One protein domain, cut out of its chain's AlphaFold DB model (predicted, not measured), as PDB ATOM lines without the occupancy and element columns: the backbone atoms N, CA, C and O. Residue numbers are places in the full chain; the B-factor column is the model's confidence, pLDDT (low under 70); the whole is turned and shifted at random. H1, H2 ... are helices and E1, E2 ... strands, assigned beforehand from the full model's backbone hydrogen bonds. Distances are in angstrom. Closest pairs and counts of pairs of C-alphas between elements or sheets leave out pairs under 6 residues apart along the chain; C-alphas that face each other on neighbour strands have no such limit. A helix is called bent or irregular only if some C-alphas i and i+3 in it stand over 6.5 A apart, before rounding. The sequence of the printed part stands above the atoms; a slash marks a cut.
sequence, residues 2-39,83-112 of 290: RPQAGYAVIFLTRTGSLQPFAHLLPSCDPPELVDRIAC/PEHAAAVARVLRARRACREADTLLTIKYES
ATOM      1  N   ARG A   2     -29.675  35.264  -2.054       51.59
ATOM      2  CA  ARG A   2     -30.697  34.340  -2.587       51.59
ATOM      3  C   ARG A   2     -30.627  33.009  -1.822       51.59
ATOM      4  O   ARG A   2     -29.581  32.762  -1.212       51.59
ATOM      5  N   PRO A   3     -31.673  32.159  -1.855       59.94
ATOM      6  CA  PRO A   3     -31.547  30.774  -1.417       59.94
ATOM      7  C   PRO A   3     -30.306  30.149  -2.058       59.94
ATOM      8  O   PRO A   3     -30.059  30.295  -3.261       59.94
ATOM      9  N   GLN A   4     -29.469  29.532  -1.231       63.81
ATOM     10  CA  GLN A   4     -28.239  28.913  -1.704       63.81
ATOM     11  C   GLN A   4     -28.606  27.754  -2.650       63.81
ATOM     12  O   GLN A   4     -29.637  27.110  -2.480       63.81
ATOM     13  N   ALA A   5     -27.794  27.534  -3.688       76.12
ATOM     14  CA  ALA A   5     -28.008  26.546  -4.756       76.12
ATOM     15  C   ALA A   5     -29.112  26.837  -5.802       76.12
ATOM     16  O   ALA A   5     -29.389  25.974  -6.630       76.12
ATOM     17  N   GLY A   6     -29.689  28.046  -5.841       86.06
ATOM     18  CA  GLY A   6     -30.509  28.497  -6.981       86.06
ATOM     19  C   GLY A   6     -31.961  28.003  -6.996       86.06
ATOM     20  O   GLY A   6     -32.622  28.096  -8.028       86.06
ATOM     21  N   TYR A   7     -32.466  27.504  -5.868       90.88
ATOM     22  CA  TYR A   7     -33.860  27.081  -5.726       90.88
ATOM     23  C   TYR A   7     -34.782  28.258  -5.407       90.88
ATOM     24  O   TYR A   7     -34.429  29.141  -4.624       90.88
ATOM     25  N   ALA A   8     -35.999  28.218  -5.946       91.25
ATOM     26  CA  ALA A   8     -37.135  28.867  -5.304       91.25
ATOM     27  C   ALA A   8     -37.646  27.948  -4.182       91.25
ATOM     28  O   ALA A   8     -37.725  26.732  -4.359       91.25
ATOM     29  N   VAL A   9     -37.958  28.519  -3.021       91.56
ATOM     30  CA  VAL A   9     -38.336  27.771  -1.819       91.56
ATOM     31  C   VAL A   9     -39.784  28.062  -1.469       91.56
ATOM     32  O   VAL A   9     -40.163  29.216  -1.267       91.56
ATOM     33  N   ILE A  10     -40.572  26.999  -1.316       89.31
ATOM     34  CA  ILE A  10     -41.868  27.082  -0.651       89.31
ATOM     35  C   ILE A  10     -41.708  26.547   0.769       89.31
ATOM     36  O   ILE A  10     -41.466  25.361   0.982       89.31
ATOM     37  N   PHE A  11     -41.790  27.446   1.745       88.75
ATOM     38  CA  PHE A  11     -41.587  27.145   3.154       88.75
ATOM     39  C   PHE A  11     -42.931  26.893   3.839       88.75
ATOM     40  O   PHE A  11     -43.609  27.820   4.289       88.75
ATOM     41  N   LEU A  12     -43.317  25.618   3.892       86.62
ATOM     42  CA  LEU A  12     -44.466  25.147   4.657       86.62
ATOM     43  C   LEU A  12     -44.037  24.924   6.111       86.62
ATOM     44  O   LEU A  12     -43.227  24.043   6.395       86.62
ATOM     45  N   THR A  13     -44.564  25.725   7.033       83.69
ATOM     46  CA  THR A  13     -44.101  25.735   8.428       83.69
ATOM     47  C   THR A  13     -45.241  25.822   9.427       83.69
ATOM     48  O   THR A  13     -46.298  26.386   9.148       83.69
ATOM     49  N   ARG A  14     -44.973  25.332  10.642       81.31
ATOM     50  CA  ARG A  14     -45.811  25.590  11.808       81.31
ATOM     51  C   ARG A  14     -45.665  27.032  12.297       81.31
ATOM     52  O   ARG A  14     -44.590  27.627  12.253       81.31
ATOM     53  N   THR A  15     -46.776  27.591  12.751       79.81
ATOM     54  CA  THR A  15     -46.901  28.872  13.442       79.81
ATOM     55  C   THR A  15     -46.076  28.790  14.716       79.81
ATOM     56  O   THR A  15     -46.204  27.832  15.477       79.81
ATOM     57  N   GLY A  16     -45.226  29.789  14.929       79.44
ATOM     58  CA  GLY A  16     -44.294  29.826  16.055       79.44
ATOM     59  C   GLY A  16     -42.967  29.107  15.798       79.44
ATOM     60  O   GLY A  16     -42.055  29.251  16.601       79.44
ATOM     61  N   SER A  17     -42.805  28.383  14.685       83.88
ATOM     62  CA  SER A  17     -41.496  27.839  14.308       83.88
ATOM     63  C   SER A  17     -40.555  28.926  13.790       83.88
ATOM     64  O   SER A  17     -40.994  29.954  13.261       83.88
ATOM     65  N   LEU A  18     -39.250  28.649  13.866       86.12
ATOM     66  CA  LEU A  18     -38.216  29.489  13.269       86.12
ATOM     67  C   LEU A  18     -38.487  29.721  11.779       86.12
ATOM     68  O   LEU A  18     -38.816  28.801  11.032       86.12
ATOM     69  N   GLN A  19     -38.350  30.977  11.368       88.06
ATOM     70  CA  GLN A  19     -38.554  31.412   9.990       88.06
ATOM     71  C   GLN A  19     -37.211  31.512   9.249       88.06
ATOM     72  O   GLN A  19     -36.161  31.624   9.892       88.06
ATOM     73  N   PRO A  20     -37.204  31.518   7.902       90.00
ATOM     74  CA  PRO A  20     -35.990  31.756   7.135       90.00
ATOM     75  C   PRO A  20     -35.274  33.028   7.605       90.00
ATOM     76  O   PRO A  20     -35.913  34.040   7.897       90.00
ATOM     77  N   PHE A  21     -33.942  32.965   7.676       89.81
ATOM     78  CA  PHE A  21     -33.052  34.024   8.179       89.81
ATOM     79  C   PHE A  21     -33.114  34.307   9.690       89.81
ATOM     80  O   PHE A  21     -32.312  35.104  10.167       89.81
ATOM     81  N   ALA A  22     -33.984  33.644  10.464       87.69
ATOM     82  CA  ALA A  22     -34.076  33.865  11.913       87.69
ATOM     83  C   ALA A  22     -32.796  33.472  12.674       87.69
ATOM     84  O   ALA A  22     -32.499  34.080  13.692       87.69
ATOM     85  N   HIS A  23     -32.005  32.523  12.157       85.50
ATOM     86  CA  HIS A  23     -30.712  32.128  12.740       85.50
ATOM     87  C   HIS A  23     -29.674  33.263  12.762       85.50
ATOM     88  O   HIS A  23     -28.694  33.181  13.491       85.50
ATOM     89  N   LEU A  24     -29.871  34.319  11.960       88.19
ATOM     90  CA  LEU A  24     -29.013  35.505  11.977       88.19
ATOM     91  C   LEU A  24     -29.322  36.433  13.158       88.19
ATOM     92  O   LEU A  24     -28.563  37.366  13.399       88.19
ATOM     93  N   LEU A  25     -30.443  36.217  13.846       90.44
ATOM     94  CA  LEU A  25     -30.885  37.006  14.988       90.44
ATOM     95  C   LEU A  25     -30.669  36.224  16.294       90.44
ATOM     96  O   LEU A  25     -30.565  34.994  16.269       90.44
ATOM     97  N   PRO A  26     -30.625  36.915  17.446       88.56
ATOM     98  CA  PRO A  26     -30.569  36.261  18.747       88.56
ATOM     99  C   PRO A  26     -31.687  35.224  18.929       88.56
ATOM    100  O   PRO A  26     -32.855  35.486  18.641       88.56
ATOM    101  N   SER A  27     -31.332  34.041  19.432       86.44
ATOM    102  CA  SER A  27     -32.298  32.977  19.734       86.44
ATOM    103  C   SER A  27     -32.991  33.259  21.068       86.44
ATOM    104  O   SER A  27     -32.468  32.909  22.121       86.44
ATOM    105  N   CYS A  28     -34.144  33.918  21.012       87.44
ATOM    106  CA  CYS A  28     -34.973  34.296  22.159       87.44
ATOM    107  C   CYS A  28     -36.445  34.409  21.731       87.44
ATOM    108  O   CYS A  28     -36.752  34.352  20.533       87.44
ATOM    109  N   ASP A  29     -37.351  34.532  22.699       86.88
ATOM    110  CA  ASP A  29     -38.781  34.650  22.415       86.88
ATOM    111  C   ASP A  29     -39.106  35.970  21.693       86.88
ATOM    112  O   ASP A  29     -38.395  36.958  21.871       86.88
ATOM    113  N   PRO A  30     -40.181  36.042  20.881       87.88
ATOM    114  CA  PRO A  30     -40.443  37.216  20.047       87.88
ATOM    115  C   PRO A  30     -40.496  38.565  20.788       87.88
ATOM    116  O   PRO A  30     -39.956  39.523  20.240       87.88
ATOM    117  N   PRO A  31     -41.095  38.682  21.992       87.81
ATOM    118  CA  PRO A  31     -41.050  39.934  22.753       87.81
ATOM    119  C   PRO A  31     -39.626  40.296  23.194       87.81
ATOM    120  O   PRO A  31     -39.168  41.406  22.951       87.81
ATOM    121  N   GLU A  32     -38.891  39.328  23.742       89.62
ATOM    122  CA  GLU A  32     -37.509  39.515  24.193       89.62
ATOM    123  C   GLU A  32     -36.569  39.866  23.030       89.62
ATOM    124  O   GLU A  32     -35.631  40.648  23.179       89.62
ATOM    125  N   LEU A  33     -36.839  39.324  21.842       90.75
ATOM    126  CA  LEU A  33     -36.110  39.666  20.630       90.75
ATOM    127  C   LEU A  33     -36.250  41.152  20.307       90.75
ATOM    128  O   LEU A  33     -35.250  41.765  19.943       90.75
ATOM    129  N   VAL A  34     -37.451  41.728  20.439       91.00
ATOM    130  CA  VAL A  34     -37.678  43.163  20.207       91.00
ATOM    131  C   VAL A  34     -36.859  43.989  21.194       91.00
ATOM    132  O   VAL A  34     -36.119  44.862  20.753       91.00
ATOM    133  N   ASP A  35     -36.900  43.656  22.485       89.69
ATOM    134  CA  ASP A  35     -36.142  44.368  23.528       89.69
ATOM    135  C   ASP A  35     -34.622  44.293  23.308       89.69
ATOM    136  O   ASP A  35     -33.883  45.257  23.544       89.69
ATOM    137  N   ARG A  36     -34.149  43.142  22.812       90.38
ATOM    138  CA  ARG A  36     -32.739  42.917  22.486       90.38
ATOM    139  C   ARG A  36     -32.301  43.665  21.235       90.38
ATOM    140  O   ARG A  36     -31.186  44.160  21.221       90.38
ATOM    141  N   ILE A  37     -33.113  43.749  20.179       93.19
ATOM    142  CA  ILE A  37     -32.671  44.338  18.899       93.19
ATOM    143  C   ILE A  37     -33.038  45.810  18.731       93.19
ATOM    144  O   ILE A  37     -32.390  46.490  17.935       93.19
ATOM    145  N   ALA A  38     -34.066  46.295  19.422       91.56
ATOM    146  CA  ALA A  38     -34.587  47.643  19.268       91.56
ATOM    147  C   ALA A  38     -34.308  48.509  20.504       91.56
ATOM    148  O   ALA A  38     -34.122  48.018  21.617       91.56
ATOM    149  N   CYS A  39     -34.283  49.819  20.293       89.25
ATOM    150  CA  CYS A  39     -34.216  50.820  21.348       89.25
ATOM    151  C   CYS A  39     -35.125  52.008  21.015       89.25
ATOM    152  O   CYS A  39     -35.381  52.304  19.845       89.25
ATOM    153  N   PRO A  83     -26.750  49.089  17.795       92.19
ATOM    154  CA  PRO A  83     -25.576  48.992  16.920       92.19
ATOM    155  C   PRO A  83     -25.010  47.570  16.784       92.19
ATOM    156  O   PRO A  83     -24.711  47.128  15.673       92.19
ATOM    157  N   GLU A  84     -24.956  46.813  17.882       93.12
ATOM    158  CA  GLU A  84     -24.459  45.435  17.940       93.12
ATOM    159  C   GLU A  84     -25.271  44.451  17.079       93.12
ATOM    160  O   GLU A  84     -24.757  43.423  16.629       93.12
ATOM    161  N   HIS A  85     -26.535  44.770  16.793       93.94
ATOM    162  CA  HIS A  85     -27.435  43.942  15.992       93.94
ATOM    163  C   HIS A  85     -27.742  44.535  14.613       93.94
ATOM    164  O   HIS A  85     -28.283  43.833  13.752       93.94
ATOM    165  N   ALA A  86     -27.345  45.783  14.347       92.75
ATOM    166  CA  ALA A  86     -27.647  46.497  13.108       92.75
ATOM    167  C   ALA A  86     -27.194  45.729  11.855       92.75
ATOM    168  O   ALA A  86     -27.957  45.584  10.896       92.75
ATOM    169  N   ALA A  87     -25.984  45.160  11.871       93.19
ATOM    170  CA  ALA A  87     -25.462  44.379  10.749       93.19
ATOM    171  C   ALA A  87     -26.289  43.106  10.485       93.19
ATOM    172  O   ALA A  87     -26.603  42.790   9.333       93.19
ATOM    173  N   ALA A  88     -26.673  42.389  11.542       92.31
ATOM    174  CA  ALA A  88     -27.482  41.178  11.455       92.31
ATOM    175  C   ALA A  88     -28.897  41.477  10.938       92.31
ATOM    176  O   ALA A  88     -29.353  40.858   9.971       92.31
ATOM    177  N   VAL A  89     -29.556  42.491  11.504       93.88
ATOM    178  CA  VAL A  89     -30.884  42.946  11.070       93.88
ATOM    179  C   VAL A  89     -30.843  43.407   9.612       93.88
ATOM    180  O   VAL A  89     -31.666  42.974   8.803       93.88
ATOM    181  N   ALA A  90     -29.839  44.198   9.220       93.44
ATOM    182  CA  ALA A  90     -29.672  44.629   7.836       93.44
ATOM    183  C   ALA A  90     -29.486  43.440   6.877       93.44
ATOM    184  O   ALA A  90     -30.043  43.442   5.776       93.44
ATOM    185  N   ARG A  91     -28.746  42.395   7.279       92.50
ATOM    186  CA  ARG A  91     -28.613  41.158   6.490       92.50
ATOM    187  C   ARG A  91     -29.956  40.460   6.300       92.50
ATOM    188  O   ARG A  91     -30.280  40.112   5.164       92.50
ATOM    189  N   VAL A  92     -30.743  40.300   7.363       92.38
ATOM    190  CA  VAL A  92     -32.082  39.691   7.298       92.38
ATOM    191  C   VAL A  92     -33.001  40.491   6.376       92.38
ATOM    192  O   VAL A  92     -33.609  39.921   5.469       92.38
ATOM    193  N   LEU A  93     -33.073  41.813   6.552       92.69
ATOM    194  CA  LEU A  93     -33.942  42.682   5.755       92.69
ATOM    195  C   LEU A  93     -33.566  42.659   4.270       92.69
ATOM    196  O   LEU A  93     -34.441  42.496   3.417       92.69
ATOM    197  N   ARG A  94     -32.269  42.753   3.947       93.56
ATOM    198  CA  ARG A  94     -31.782  42.648   2.562       93.56
ATOM    199  C   ARG A  94     -32.065  41.274   1.963       93.56
ATOM    200  O   ARG A  94     -32.454  41.192   0.802       93.56
ATOM    201  N   ALA A  95     -31.880  40.195   2.725       90.00
ATOM    202  CA  ALA A  95     -32.160  38.842   2.254       90.00
ATOM    203  C   ALA A  95     -33.654  38.642   1.960       90.00
ATOM    204  O   ALA A  95     -34.004  38.184   0.874       90.00
ATOM    205  N   ARG A  96     -34.535  39.073   2.872       89.50
ATOM    206  CA  ARG A  96     -35.992  39.016   2.685       89.50
ATOM    207  C   ARG A  96     -36.451  39.844   1.490       89.50
ATOM    208  O   ARG A  96     -37.226  39.342   0.681       89.50
ATOM    209  N   ARG A  97     -35.952  41.077   1.353       90.56
ATOM    210  CA  ARG A  97     -36.256  41.950   0.210       90.56
ATOM    211  C   ARG A  97     -35.834  41.303  -1.107       90.56
ATOM    212  O   ARG A  97     -36.667  41.173  -1.992       90.56
ATOM    213  N   ALA A  98     -34.599  40.809  -1.191       90.38
ATOM    214  CA  ALA A  98     -34.098  40.142  -2.391       90.38
ATOM    215  C   ALA A  98     -34.921  38.895  -2.762       90.38
ATOM    216  O   ALA A  98     -35.133  38.633  -3.940       90.38
ATOM    217  N   CYS A  99     -35.392  38.124  -1.773       91.00
ATOM    218  CA  CYS A  99     -36.241  36.964  -2.046       91.00
ATOM    219  C   CYS A  99     -37.633  37.365  -2.541       91.00
ATOM    220  O   CYS A  99     -38.158  36.696  -3.426       91.00
ATOM    221  N   ARG A 100     -38.201  38.449  -1.993       88.19
ATOM    222  CA  ARG A 100     -39.489  39.015  -2.416       88.19
ATOM    223  C   ARG A 100     -39.419  39.609  -3.820       88.19
ATOM    224  O   ARG A 100     -40.331  39.409  -4.595       88.19
ATOM    225  N   GLU A 101     -38.361  40.344  -4.144       90.25
ATOM    226  CA  GLU A 101     -38.185  40.949  -5.475       90.25
ATOM    227  C   GLU A 101     -37.948  39.902  -6.568       90.25
ATOM    228  O   GLU A 101     -38.279  40.135  -7.724       90.25
ATOM    229  N   ALA A 102     -37.366  38.756  -6.210       89.88
ATOM    230  CA  ALA A 102     -37.105  37.662  -7.138       89.88
ATOM    231  C   ALA A 102     -38.180  36.557  -7.117       89.88
ATOM    232  O   ALA A 102     -37.986  35.549  -7.790       89.88
ATOM    233  N   ASP A 103     -39.232  36.686  -6.299       89.50
ATOM    234  CA  ASP A 103     -40.254  35.650  -6.063       89.50
ATOM    235  C   ASP A 103     -39.669  34.249  -5.776       89.50
ATOM    236  O   ASP A 103     -40.160  33.214  -6.222       89.50
ATOM    237  N   THR A 104     -38.582  34.206  -4.998       90.56
ATOM    238  CA  THR A 104     -37.834  32.965  -4.695       90.56
ATOM    239  C   THR A 104     -38.143  32.371  -3.322       90.56
ATOM    240  O   THR A 104     -37.609  31.315  -2.988       90.56
ATOM    241  N   LEU A 105     -38.983  33.022  -2.512       89.44
ATOM    242  CA  LEU A 105     -39.408  32.508  -1.210       89.44
ATOM    243  C   LEU A 105     -40.897  32.766  -0.989       89.44
ATOM    244  O   LEU A 105     -41.308  33.906  -0.785       89.44
ATOM    245  N   LEU A 106     -41.677  31.692  -0.937       86.25
ATOM    246  CA  LEU A 106     -43.090  31.716  -0.576       86.25
ATOM    247  C   LEU A 106     -43.266  31.006   0.769       86.25
ATOM    248  O   LEU A 106     -42.923  29.837   0.899       86.25
ATOM    249  N   THR A 107     -43.770  31.698   1.791       83.25
ATOM    250  CA  THR A 107     -44.058  31.085   3.102       83.25
ATOM    251  C   THR A 107     -45.554  30.874   3.243       83.25
ATOM    252  O   THR A 107     -46.309  31.842   3.195       83.25
ATOM    253  N   ILE A 108     -45.973  29.627   3.451       79.62
ATOM    254  CA  ILE A 108     -47.384  29.265   3.594       79.62
ATOM    255  C   ILE A 108     -47.589  28.679   4.985       79.62
ATOM    256  O   ILE A 108     -46.950  27.700   5.377       79.62
ATOM    257  N   LYS A 109     -48.496  29.297   5.740       69.06
ATOM    258  CA  LYS A 109     -48.969  28.784   7.023       69.06
ATOM    259  C   LYS A 109     -50.136  27.840   6.709       69.06
ATOM    260  O   LYS A 109     -51.277  28.263   6.742       69.06
ATOM    261  N   TYR A 110     -49.801  26.598   6.343       62.44
ATOM    262  CA  TYR A 110     -50.685  25.435   6.113       62.44
ATOM    263  C   TYR A 110     -51.910  25.630   5.210       62.44
ATOM    264  O   TYR A 110     -52.990  25.974   5.673       62.44
ATOM    265  N   GLU A 111     -51.753  25.231   3.947       51.53
ATOM    266  CA  GLU A 111     -52.838  24.914   3.011       51.53
ATOM    267  C   GLU A 111     -52.410  23.736   2.112       51.53
ATOM    268  O   GLU A 111     -51.230  23.363   2.075       51.53
ATOM    269  N   SER A 112     -53.363  23.116   1.408       56.06
ATOM    270  CA  SER A 112     -53.121  22.000   0.486       56.06
ATOM    271  C   SER A 112     -52.341  22.465  -0.750       56.06
ATOM    272  O   SER A 112     -52.911  22.884  -1.751       56.06
TER     273      SER A 112
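Overview. This is residues 2 to 39 and 83 to 112 of the 290 residues of an uncharacterized protein of Gonium pectorale (UniProt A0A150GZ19). The model looks like a loose three-sided frame, a U: the long helix H2 makes the base, the two short parallel strands E1 and E2 rise side by side near its last residues, and the short helix H1 stands near its first residues. The unnamed stretch of residues 13 to 29 runs from the strand pair to H1 and dips into the space between the two arms. The printed part has 68 residues with two named helices and two named strands, in the order E1, H1, H2, E2, and its class is mixed, helices and strands; the sheet's order is E1, E2, all parallel. The whole is only just loose, close to compact, with a radius of gyration of the C-alphas of 13.3 A, and it is elongated, with spans of 38 by 23 by 17 A.

Along the chain. E1 is residues 9 to 12, 9.3 A from first to last C-alpha, and begins at C-alpha 9, (-38.336, 27.771, -1.819). H1 is residues 30 to 37, 10.6 A long. H2 is residues 83 to 101, 26.9 A long, with C-alpha 83 at (-25.576, 48.992, 16.920); it is irregular, with C-alphas 84 and 87 7.3 A apart. E2 is residues 105 to 108, 9.9 A long, and ends at C-alpha 108, (-47.384, 29.265, 3.594).

Arrangement. E1 and E2 are parallel neighbours, with 16 degrees between their directions. The C-alphas of Phe 11 and Thr 107, which face each other, are 4.7 A apart. N 11 and O 106, at 2.8 A, and N 106 and O 9, at 2.9 A, are within hydrogen-bond range. The closest C-alphas of H2 and E2 are those of Cys 99 and Leu 105, 5.5 A apart. E1 and H2 are apart. H1 and H2 are close but not clearly touching, with the closest C-alphas, those of Ile 37 and His 85, 6.0 A apart. Their lines stand at a steep tilt of 60 degrees, opposite ways. H1 and E2 are apart. In H1 every O i to N i+4 pair is within hydrogen-bond range; in H2 13 of 15 are.

Size, cuts and confidence. The two C-alphas farthest apart, those of Pro 83 and Ser 112, are 41.9 A apart. Residues 40 to 82 are not printed, and C-alphas 39 and 83 are 9.9 A apart across this cut, which falls in the link from H1 to H2. The link from E1 to H1, with 17 residues, is long, and the link from H2 to E2, with 3 residues, is tight. The mean pLDDT of the printed part is 85.8; residues 2 to 4 and 109 to 112 are under 70.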